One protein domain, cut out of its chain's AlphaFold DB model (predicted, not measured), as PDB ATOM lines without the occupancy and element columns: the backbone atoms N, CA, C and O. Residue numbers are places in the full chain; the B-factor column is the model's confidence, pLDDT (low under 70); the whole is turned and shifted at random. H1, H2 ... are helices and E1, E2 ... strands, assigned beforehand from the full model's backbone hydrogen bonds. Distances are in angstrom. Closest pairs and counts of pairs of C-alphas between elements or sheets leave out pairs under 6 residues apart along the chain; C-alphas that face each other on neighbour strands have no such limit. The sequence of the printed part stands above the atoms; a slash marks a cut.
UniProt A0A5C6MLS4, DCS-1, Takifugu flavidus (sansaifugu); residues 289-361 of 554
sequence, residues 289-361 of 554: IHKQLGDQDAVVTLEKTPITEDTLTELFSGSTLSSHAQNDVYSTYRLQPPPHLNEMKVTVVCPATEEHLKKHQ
ATOM      1  N   ILE A 289     176.917 161.028 146.426       51.44
ATOM      2  CA  ILE A 289     177.026 162.256 145.624       51.44
ATOM      3  C   ILE A 289     177.027 161.885 144.135       51.44
ATOM      4  O   ILE A 289     176.254 162.452 143.370       51.44
ATOM      5  N   HIS A 290     177.806 160.882 143.713       51.38
ATOM      6  CA  HIS A 290     177.832 160.458 142.307       51.38
ATOM      7  C   HIS A 290     176.457 159.964 141.804       51.38
ATOM      8  O   HIS A 290     176.100 160.215 140.651       51.38
ATOM      9  N   LYS A 291     175.649 159.314 142.656       52.84
ATOM     10  CA  LYS A 291     174.254 158.954 142.329       52.84
ATOM     11  C   LYS A 291     173.320 160.164 142.224       52.84
ATOM     12  O   LYS A 291     172.403 160.127 141.412       52.84
ATOM     13  N   GLN A 292     173.516 161.205 143.039       52.28
ATOM     14  CA  GLN A 292     172.698 162.424 142.986       52.28
ATOM     15  C   GLN A 292     173.069 163.358 141.826       52.28
ATOM     16  O   GLN A 292     172.194 164.053 141.322       52.28
ATOM     17  N   LEU A 293     174.338 163.387 141.401       62.12
ATOM     18  CA  LEU A 293     174.798 164.252 140.307       62.12
ATOM     19  C   LEU A 293     174.353 163.754 138.922       62.12
ATOM     20  O   LEU A 293     173.844 164.535 138.119       62.12
ATOM     21  N   GLY A 294     174.534 162.461 138.632       65.12
ATOM     22  CA  GLY A 294     174.277 161.910 137.296       65.12
ATOM     23  C   GLY A 294     175.029 162.666 136.187       65.12
ATOM     24  O   GLY A 294     176.192 163.019 136.353       65.12
ATOM     25  N   ASP A 295     174.341 162.937 135.074       69.12
ATOM     26  CA  ASP A 295     174.847 163.708 133.921       69.12
ATOM     27  C   ASP A 295     174.616 165.240 134.052       69.12
ATOM     28  O   ASP A 295     174.654 165.961 133.051       69.12
ATOM     29  N   GLN A 296     174.314 165.760 135.251       76.12
ATOM     30  CA  GLN A 296     173.957 167.173 135.463       76.12
ATOM     31  C   GLN A 296     175.163 168.027 135.900       76.12
ATOM     32  O   GLN A 296     176.025 167.574 136.653       76.12
ATOM     33  N   ASP A 297     175.214 169.286 135.451       78.38
ATOM     34  CA  ASP A 297     176.203 170.261 135.929       78.38
ATOM     35  C   ASP A 297     176.021 170.540 137.429       78.38
ATOM     36  O   ASP A 297     174.895 170.598 137.931       78.38
ATOM     37  N   ALA A 298     177.126 170.757 138.147       78.44
ATOM     38  CA  ALA A 298     177.099 170.996 139.587       78.44
ATOM     39  C   ALA A 298     178.257 171.867 140.088       78.44
ATOM     40  O   ALA A 298     179.386 171.777 139.611       78.44
ATOM     41  N   VAL A 299     177.988 172.665 141.125       75.19
ATOM     42  CA  VAL A 299     179.024 173.386 141.884       75.19
ATOM     43  C   VAL A 299     179.294 172.638 143.185       75.19
ATOM     44  O   VAL A 299     178.351 172.299 143.901       75.19
ATOM     45  N   VAL A 300     180.571 172.412 143.507       78.56
ATOM     46  CA  VAL A 300     181.004 171.749 144.746       78.56
ATOM     47  C   VAL A 300     181.981 172.658 145.493       78.56
ATOM     48  O   VAL A 300     183.155 172.777 145.144       78.56
ATOM     49  N   THR A 301     181.485 173.305 146.543       76.31
ATOM     50  CA  THR A 301     182.284 174.149 147.438       76.31
ATOM     51  C   THR A 301     182.881 173.289 148.550       76.31
ATOM     52  O   THR A 301     182.171 172.487 149.162       76.31
ATOM     53  N   LEU A 302     184.178 173.465 148.816       78.62
ATOM     54  CA  LEU A 302     184.938 172.708 149.813       78.62
ATOM     55  C   LEU A 302     185.577 173.671 150.820       78.62
ATOM     56  O   LEU A 302     186.541 174.374 150.508       78.62
ATOM     57  N   GLU A 303     185.050 173.692 152.041       76.50
ATOM     58  CA  GLU A 303     185.517 174.561 153.123       76.50
ATOM     59  C   GLU A 303     186.191 173.729 154.221       76.50
ATOM     60  O   GLU A 303     185.678 172.687 154.637       76.50
ATOM     61  N   LYS A 304     187.340 174.193 154.725       79.75
ATOM     62  CA  LYS A 304     187.909 173.655 155.968       79.75
ATOM     63  C   LYS A 304     187.116 174.183 157.159       79.75
ATOM     64  O   LYS A 304     186.765 175.363 157.187       79.75
ATOM     65  N   THR A 305     186.860 173.320 158.134       76.38
ATOM     66  CA  THR A 305     186.350 173.730 159.445       76.38
ATOM     67  C   THR A 305     187.372 174.639 160.150       76.38
ATOM     68  O   THR A 305     188.581 174.477 159.949       76.38
ATOM     69  N   PRO A 306     186.930 175.629 160.949       75.94
ATOM     70  CA  PRO A 306     187.814 176.332 161.872       75.94
ATOM     71  C   PRO A 306     188.377 175.367 162.921       75.94
ATOM     72  O   PRO A 306     187.676 174.456 163.354       75.94
ATOM     73  N   ILE A 307     189.616 175.599 163.356       80.25
ATOM     74  CA  ILE A 307     190.173 174.948 164.549       80.25
ATOM     75  C   ILE A 307     189.612 175.685 165.770       80.25
ATOM     76  O   ILE A 307     189.671 176.916 165.812       80.25
ATOM     77  N   THR A 308     189.080 174.948 166.740       78.94
ATOM     78  CA  THR A 308     188.511 175.482 167.986       78.94
ATOM     79  C   THR A 308     189.378 175.106 169.189       78.94
ATOM     80  O   THR A 308     190.139 174.138 169.130       78.94
ATOM     81  N   GLU A 309     189.315 175.889 170.269       80.56
ATOM     82  CA  GLU A 309     190.230 175.773 171.419       80.56
ATOM     83  C   GLU A 309     190.197 174.384 172.080       80.56
ATOM     84  O   GLU A 309     191.243 173.817 172.390       80.56
ATOM     85  N   ASP A 310     189.008 173.793 172.190       86.56
ATOM     86  CA  ASP A 310     188.759 172.444 172.707       86.56
ATOM     87  C   ASP A 310     189.452 171.336 171.890       86.56
ATOM     88  O   ASP A 310     189.880 170.329 172.453       86.56
ATOM     89  N   THR A 311     189.645 171.541 170.582       83.81
ATOM     90  CA  THR A 311     190.355 170.579 169.719       83.81
ATOM     91  C   THR A 311     191.879 170.676 169.809       83.81
ATOM     92  O   THR A 311     192.567 169.753 169.375       83.81
ATOM     93  N   LEU A 312     192.443 171.758 170.367       86.94
ATOM     94  CA  LEU A 312     193.889 172.019 170.309       86.94
ATOM     95  C   LEU A 312     194.722 170.939 171.005       86.94
ATOM     96  O   LEU A 312     195.768 170.552 170.486       86.94
ATOM     97  N   THR A 313     194.274 170.430 172.155       90.75
ATOM     98  CA  THR A 313     195.011 169.396 172.897       90.75
ATOM     99  C   THR A 313     195.155 168.118 172.073       90.75
ATOM    100  O   THR A 313     196.274 167.636 171.899       90.75
ATOM    101  N   GLU A 314     194.055 167.611 171.506       90.69
ATOM    102  CA  GLU A 314     194.083 166.420 170.651       90.69
ATOM    103  C   GLU A 314     194.823 166.689 169.332       90.69
ATOM    104  O   GLU A 314     195.594 165.845 168.872       90.69
ATOM    105  N   LEU A 315     194.665 167.883 168.753       89.19
ATOM    106  CA  LEU A 315     195.387 168.295 167.553       89.19
ATOM    107  C   LEU A 315     196.906 168.256 167.771       89.19
ATOM    108  O   LEU A 315     197.625 167.784 166.895       89.19
ATOM    109  N   PHE A 316     197.416 168.706 168.919       88.38
ATOM    110  CA  PHE A 316     198.853 168.657 169.199       88.38
ATOM    111  C   PHE A 316     199.351 167.260 169.594       88.38
ATOM    112  O   PHE A 316     200.463 166.906 169.208       88.38
ATOM    113  N   SER A 317     198.563 166.447 170.311       90.94
ATOM    114  CA  SER A 317     198.996 165.104 170.737       90.94
ATOM    115  C   SER A 317     198.812 164.010 169.680       90.94
ATOM    116  O   SER A 317     199.554 163.032 169.681       90.94
ATOM    117  N   GLY A 318     197.808 164.138 168.808       88.06
ATOM    118  CA  GLY A 318     197.413 163.119 167.828       88.06
ATOM    119  C   GLY A 318     197.942 163.341 166.407       88.06
ATOM    120  O   GLY A 318     197.745 162.482 165.547       88.06
ATOM    121  N   SER A 319     198.592 164.474 166.130       92.25
ATOM    122  CA  SER A 319     199.095 164.791 164.788       92.25
ATOM    123  C   SER A 319     200.499 164.261 164.512       92.25
ATOM    124  O   SER A 319     201.376 164.282 165.372       92.25
ATOM    125  N   THR A 320     200.766 163.928 163.248       92.56
ATOM    126  CA  THR A 320     202.143 163.769 162.752       92.56
ATOM    127  C   THR A 320     202.673 165.116 162.261       92.56
ATOM    128  O   THR A 320     202.019 165.783 161.459       92.56
ATOM    129  N   LEU A 321     203.866 165.522 162.706       93.00
ATOM    130  CA  LEU A 321     204.554 166.718 162.211       93.00
ATOM    131  C   LEU A 321     205.766 166.334 161.357       93.00
ATOM    132  O   LEU A 321     206.535 165.442 161.704       93.00
ATOM    133  N   SER A 322     205.981 167.072 160.270       92.19
ATOM    134  CA  SER A 322     207.218 167.038 159.482       92.19
ATOM    135  C   SER A 322     207.812 168.443 159.385       92.19
ATOM    136  O   SER A 322     207.091 169.413 159.149       92.19
ATOM    137  N   SER A 323     209.122 168.577 159.614       90.69
ATOM    138  CA  SER A 323     209.805 169.876 159.530       90.69
ATOM    139  C   SER A 323     209.829 170.382 158.087       90.69
ATOM    140  O   SER A 323     210.087 169.614 157.160       90.69
ATOM    141  N   HIS A 324     209.552 171.671 157.892       90.12
ATOM    142  CA  HIS A 324     209.594 172.328 156.586       90.12
ATOM    143  C   HIS A 324     210.722 173.362 156.488       90.12
ATOM    144  O   HIS A 324     211.372 173.443 155.446       90.12
ATOM    145  N   ALA A 325     210.936 174.148 157.545       93.25
ATOM    146  CA  ALA A 325     212.009 175.135 157.646       93.25
ATOM    147  C   ALA A 325     212.303 175.452 159.120       93.25
ATOM    148  O   ALA A 325     211.400 175.392 159.954       93.25
ATOM    149  N   GLN A 326     213.540 175.840 159.428       94.06
ATOM    150  CA  GLN A 326     213.939 176.336 160.744       94.06
ATOM    151  C   GLN A 326     214.992 177.439 160.587       94.06
ATOM    152  O   GLN A 326     215.902 177.312 159.770       94.06
ATOM    153  N   ASN A 327     214.860 178.513 161.364       91.19
ATOM    154  CA  ASN A 327     215.813 179.612 161.458       91.19
ATOM    155  C   ASN A 327     215.748 180.211 162.873       91.19
ATOM    156  O   ASN A 327     214.745 180.830 163.230       91.19
ATOM    157  N   ASP A 328     216.804 180.013 163.666       94.81
ATOM    158  CA  ASP A 328     216.853 180.386 165.086       94.81
ATOM    159  C   ASP A 328     215.604 179.882 165.856       94.81
ATOM    160  O   ASP A 328     215.307 178.683 165.805       94.81
ATOM    161  N   VAL A 329     214.851 180.761 166.529       93.00
ATOM    162  CA  VAL A 329     213.628 180.418 167.282       93.00
ATOM    163  C   VAL A 329     212.392 180.163 166.408       93.00
ATOM    164  O   VAL A 329     211.352 179.767 166.932       93.00
ATOM    165  N   TYR A 330     212.469 180.380 165.091       93.75
ATOM    166  CA  TYR A 330     211.342 180.202 164.173       93.75
ATOM    167  C   TYR A 330     211.431 178.861 163.444       93.75
ATOM    168  O   TYR A 330     212.331 178.641 162.632       93.75
ATOM    169  N   SER A 331     210.455 177.980 163.666       93.31
ATOM    170  CA  SER A 331     210.300 176.729 162.920       93.31
ATOM    171  C   SER A 331     208.908 176.599 162.299       93.31
ATOM    172  O   SER A 331     207.890 176.969 162.881       93.31
ATOM    173  N   THR A 332     208.877 176.063 161.080       94.94
ATOM    174  CA  THR A 332     207.668 175.829 160.286       94.94
ATOM    175  C   THR A 332     207.542 174.337 160.025       94.94
ATOM    176  O   THR A 332     208.481 173.712 159.527       94.94
ATOM    177  N   TYR A 333     206.364 173.777 160.294       92.44
ATOM    178  CA  TYR A 333     206.065 172.355 160.123       92.44
ATOM    179  C   TYR A 333     204.882 172.150 159.177       92.44
ATOM    180  O   TYR A 333     204.026 173.021 159.026       92.44
ATOM    181  N   ARG A 334     204.803 170.964 158.572       92.12
ATOM    182  CA  ARG A 334     203.574 170.437 157.974       92.12
ATOM    183  C   ARG A 334     202.968 169.451 158.964       92.12
ATOM    184  O   ARG A 334     203.589 168.435 159.275       92.12
ATOM    185  N   LEU A 335     201.785 169.789 159.462       91.75
ATOM    186  CA  LEU A 335     201.017 169.006 160.422       91.75
ATOM    187  C   LEU A 335     199.957 168.181 159.677       91.75
ATOM    188  O   LEU A 335     199.228 168.716 158.840       91.75
ATOM    189  N   GLN A 336     199.886 166.885 159.971       92.25
ATOM    190  CA  GLN A 336     198.845 165.968 159.506       92.25
ATOM    191  C   GLN A 336     197.950 165.612 160.703       92.25
ATOM    192  O   GLN A 336     198.414 164.884 161.584       92.25
ATOM    193  N   PRO A 337     196.712 166.141 160.764       90.88
ATOM    194  CA  PRO A 337     195.823 165.941 161.903       90.88
ATOM    195  C   PRO A 337     195.162 164.553 161.902       90.88
ATOM    196  O   PRO A 337     195.054 163.931 160.837       90.88
ATOM    197  N   PRO A 338     194.653 164.091 163.062       90.44
ATOM    198  CA  PRO A 338     193.723 162.968 163.143       90.44
ATOM    199  C   PRO A 338     192.564 163.100 162.133       90.44
ATOM    200  O   PRO A 338     192.101 164.219 161.897       90.44
ATOM    201  N   PRO A 339     192.057 162.001 161.536       89.75
ATOM    202  CA  PRO A 339     191.065 162.079 160.459       89.75
ATOM    203  C   PRO A 339     189.782 162.846 160.812       89.75
ATOM    204  O   PRO A 339     189.280 163.584 159.967       89.75
ATOM    205  N   HIS A 340     189.282 162.726 162.046       87.44
ATOM    206  CA  HIS A 340     188.090 163.438 162.526       87.44
ATOM    207  C   HIS A 340     188.339 164.932 162.782       87.44
ATOM    208  O   HIS A 340     187.450 165.747 162.574       87.44
ATOM    209  N   LEU A 341     189.572 165.325 163.116       84.44
ATOM    210  CA  LEU A 341     189.982 166.737 163.163       84.44
ATOM    211  C   LEU A 341     190.311 167.306 161.768       84.44
ATOM    212  O   LEU A 341     190.668 168.476 161.632       84.44
ATOM    213  N   ASN A 342     190.201 166.490 160.714       86.88
ATOM    214  CA  ASN A 342     190.491 166.867 159.333       86.88
ATOM    215  C   ASN A 342     189.229 167.042 158.471       86.88
ATOM    216  O   ASN A 342     189.335 167.088 157.241       86.88
ATOM    217  N   GLU A 343     188.047 167.136 159.081       84.69
ATOM    218  CA  GLU A 343     186.783 167.281 158.361       84.69
ATOM    219  C   GLU A 343     186.759 168.483 157.395       84.69
ATOM    220  O   GLU A 343     187.563 169.427 157.450       84.69
ATOM    221  N   MET A 344     185.849 168.408 156.427       82.62
ATOM    222  CA  MET A 344     185.602 169.463 155.452       82.62
ATOM    223  C   MET A 344     184.107 169.595 155.226       82.62
ATOM    224  O   MET A 344     183.427 168.624 154.898       82.62
ATOM    225  N   LYS A 345     183.604 170.822 155.336       81.94
ATOM    226  CA  LYS A 345     182.238 171.135 154.944       81.94
ATOM    227  C   LYS A 345     182.171 171.115 153.418       81.94
ATOM    228  O   LYS A 345     182.774 171.948 152.740       81.94
ATOM    229  N   VAL A 346     181.405 170.164 152.895       82.69
ATOM    230  CA  VAL A 346     181.048 170.071 151.476       82.69
ATOM    231  C   VAL A 346     179.712 170.781 151.268       82.69
ATOM    232  O   VAL A 346     178.798 170.671 152.084       82.69
ATOM    233  N   THR A 347     179.566 171.537 150.185       79.94
ATOM    234  CA  THR A 347     178.274 172.100 149.769       79.94
ATOM    235  C   THR A 347     178.105 171.890 148.273       79.94
ATOM    236  O   THR A 347     178.932 172.352 147.491       79.94
ATOM    237  N   VAL A 348     177.044 171.178 147.889       81.88
ATOM    238  CA  VAL A 348     176.742 170.816 146.499       81.88
ATOM    239  C   VAL A 348     175.525 171.602 146.025       81.88
ATOM    240  O   VAL A 348     174.512 171.657 146.717       81.88
ATOM    241  N   VAL A 349     175.614 172.181 144.828       78.56
ATOM    242  CA  VAL A 349     174.469 172.719 144.084       78.56
ATOM    243  C   VAL A 349     174.322 171.896 142.812       78.56
ATOM    244  O   VAL A 349     175.193 171.968 141.949       78.56
ATOM    245  N   CYS A 350     173.243 171.121 142.706       82.31
ATOM    246  CA  CYS A 350     172.920 170.301 141.542       82.31
ATOM    247  C   CYS A 350     171.386 170.217 141.361       82.31
ATOM    248  O   CYS A 350     170.697 169.990 142.361       82.31
ATOM    249  N   PRO A 351     170.841 170.394 140.140       84.56
ATOM    250  CA  PRO A 351     171.523 170.925 138.958       84.56
ATOM    251  C   PRO A 351     171.983 172.375 139.171       84.56
ATOM    252  O   PRO A 351     171.232 173.223 139.653       84.56
ATOM    253  N   ALA A 352     173.218 172.677 138.778       77.56
ATOM    254  CA  ALA A 352     173.702 174.044 138.663       77.56
ATOM    255  C   ALA A 352     173.226 174.653 137.337       77.56
ATOM    256  O   ALA A 352     173.446 174.099 136.264       77.56
ATOM    257  N   THR A 353     172.597 175.826 137.404       85.00
ATOM    258  CA  THR A 353     172.331 176.648 136.211       85.00
ATOM    259  C   THR A 353     173.591 177.419 135.798       85.00
ATOM    260  O   THR A 353     174.502 177.597 136.606       85.00
ATOM    261  N   GLU A 354     173.627 177.965 134.580       81.44
ATOM    262  CA  GLU A 354     174.724 178.846 134.131       81.44
ATOM    263  C   GLU A 354     174.945 180.051 135.074       81.44
ATOM    264  O   GLU A 354     176.078 180.477 135.279       81.44
ATOM    265  N   GLU A 355     173.900 180.555 135.746       76.00
ATOM    266  CA  GLU A 355     174.052 181.572 136.800       76.00
ATOM    267  C   GLU A 355     174.816 181.046 138.023       76.00
ATOM    268  O   GLU A 355     175.649 181.755 138.589       76.00
ATOM    269  N   HIS A 356     174.567 179.796 138.433       77.56
ATOM    270  CA  HIS A 356     175.315 179.153 139.512       77.56
ATOM    271  C   HIS A 356     176.768 178.904 139.109       77.56
ATOM    272  O   HIS A 356     177.653 179.147 139.929       77.56
ATOM    273  N   LEU A 357     177.026 178.479 137.869       79.12
ATOM    274  CA  LEU A 357     178.385 178.320 137.353       79.12
ATOM    275  C   LEU A 357     179.113 179.674 137.347       79.12
ATOM    276  O   LEU A 357     180.116 179.834 138.043       79.12
ATOM    277  N   LYS A 358     178.548 180.687 136.680       75.75
ATOM    278  CA  LYS A 358     179.125 182.037 136.568       75.75
ATOM    279  C   LYS A 358     179.337 182.735 137.917       75.75
ATOM    280  O   LYS A 358     180.305 183.470 138.083       75.75
ATOM    281  N   LYS A 359     178.466 182.498 138.904       75.00
ATOM    282  CA  LYS A 359     178.598 183.042 140.269       75.00
ATOM    283  C   LYS A 359     179.811 182.492 141.028       75.00
ATOM    284  O   LYS A 359     180.368 183.210 141.857       75.00
ATOM    285  N   HIS A 360     180.174 181.231 140.798       71.44
ATOM    286  CA  HIS A 360     181.256 180.549 141.522       71.44
ATOM    287  C   HIS A 360     182.551 180.443 140.706       71.44
ATOM    288  O   HIS A 360     183.609 180.181 141.275       71.44
ATOM    289  N   GLN A 361     182.484 180.669 139.392       78.38
ATOM    290  CA  GLN A 361     183.636 180.744 138.505       78.38
ATOM    291  C   GLN A 361     184.647 181.785 139.006       78.38
ATOM    292  O   GLN A 361     184.304 182.938 139.283       78.38
TER     293      GLN A 361
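AT A GLANCE: This is residues 289 to 361 of the 554 residues of the protein "DCS-1" of Takifugu flavidus (sansaifugu) (UniProt A0A5C6MLS4). What shape is seen first? Two narrow two-stranded ribbons, E1 with E4 and the hairpin E2 with E3, follow each other end to end round a corner, where H2 and the short H3 lie. H1 and H4 lie toward the other end of the E1 and E4 ribbon. What is it built of? The printed part has 73 residues, with four named helices and four named strands in the order H1, E1, H2, E2, E3, H3, E4, H4; the class is mixed and both sheets are antiparallel. It is an extended rod of 52 by 25 by 21 A, with a radius of gyration of the C-alphas of 18.5 A.

HOW THE PARTS SIT: What comes first? H1, residues 289 to 293, is apart from E4, residues 344 to 349, and from H4, residues 354 to 360. E1, residues 299 to 304, is antiparallel to E4 at 164 degrees; N 301 and O 347 are within hydrogen-bond range at 2.9 A. The closest C-alphas of E1 and H4, Val 299 and Leu 357, are 6.7 A apart. What follows? H2, residues 309 to 318, is close but not clearly touching H3, residues 339 to 342; their closest C-alphas, Leu 315 and Leu 341, are 7.1 A apart. E2, residues 320 to 327, and E3, residues 330 to 336, form an antiparallel hairpin at 160 degrees, with N 324 and O 332 at 2.8 A; E2 bends by 57 degrees at residue 324. How do the helix backbones run? Every O i to N i+4 pair is within hydrogen-bond range in H1 and H4, and 4 of 6 in H2; H3 is too short for one.

IN THESE COORDINATES: Where does H1 begin? C-alpha 289 is at (177.026, 162.256, 145.624). How long are the strands? E1 measures 16.7 A, E2 21.0 A, E3 19.5 A and E4 16.2 A. Where does H4 end? C-alpha 360 is at (181.256, 180.549, 141.522).

THE WHOLE: How far does it reach? The two C-alphas farthest apart, Asp 295 and Asp 328, are 54.9 A apart. Is it unbroken and sure? The printed part has no cut and no long link; pLDDT is under 70 in residues 289 to 295.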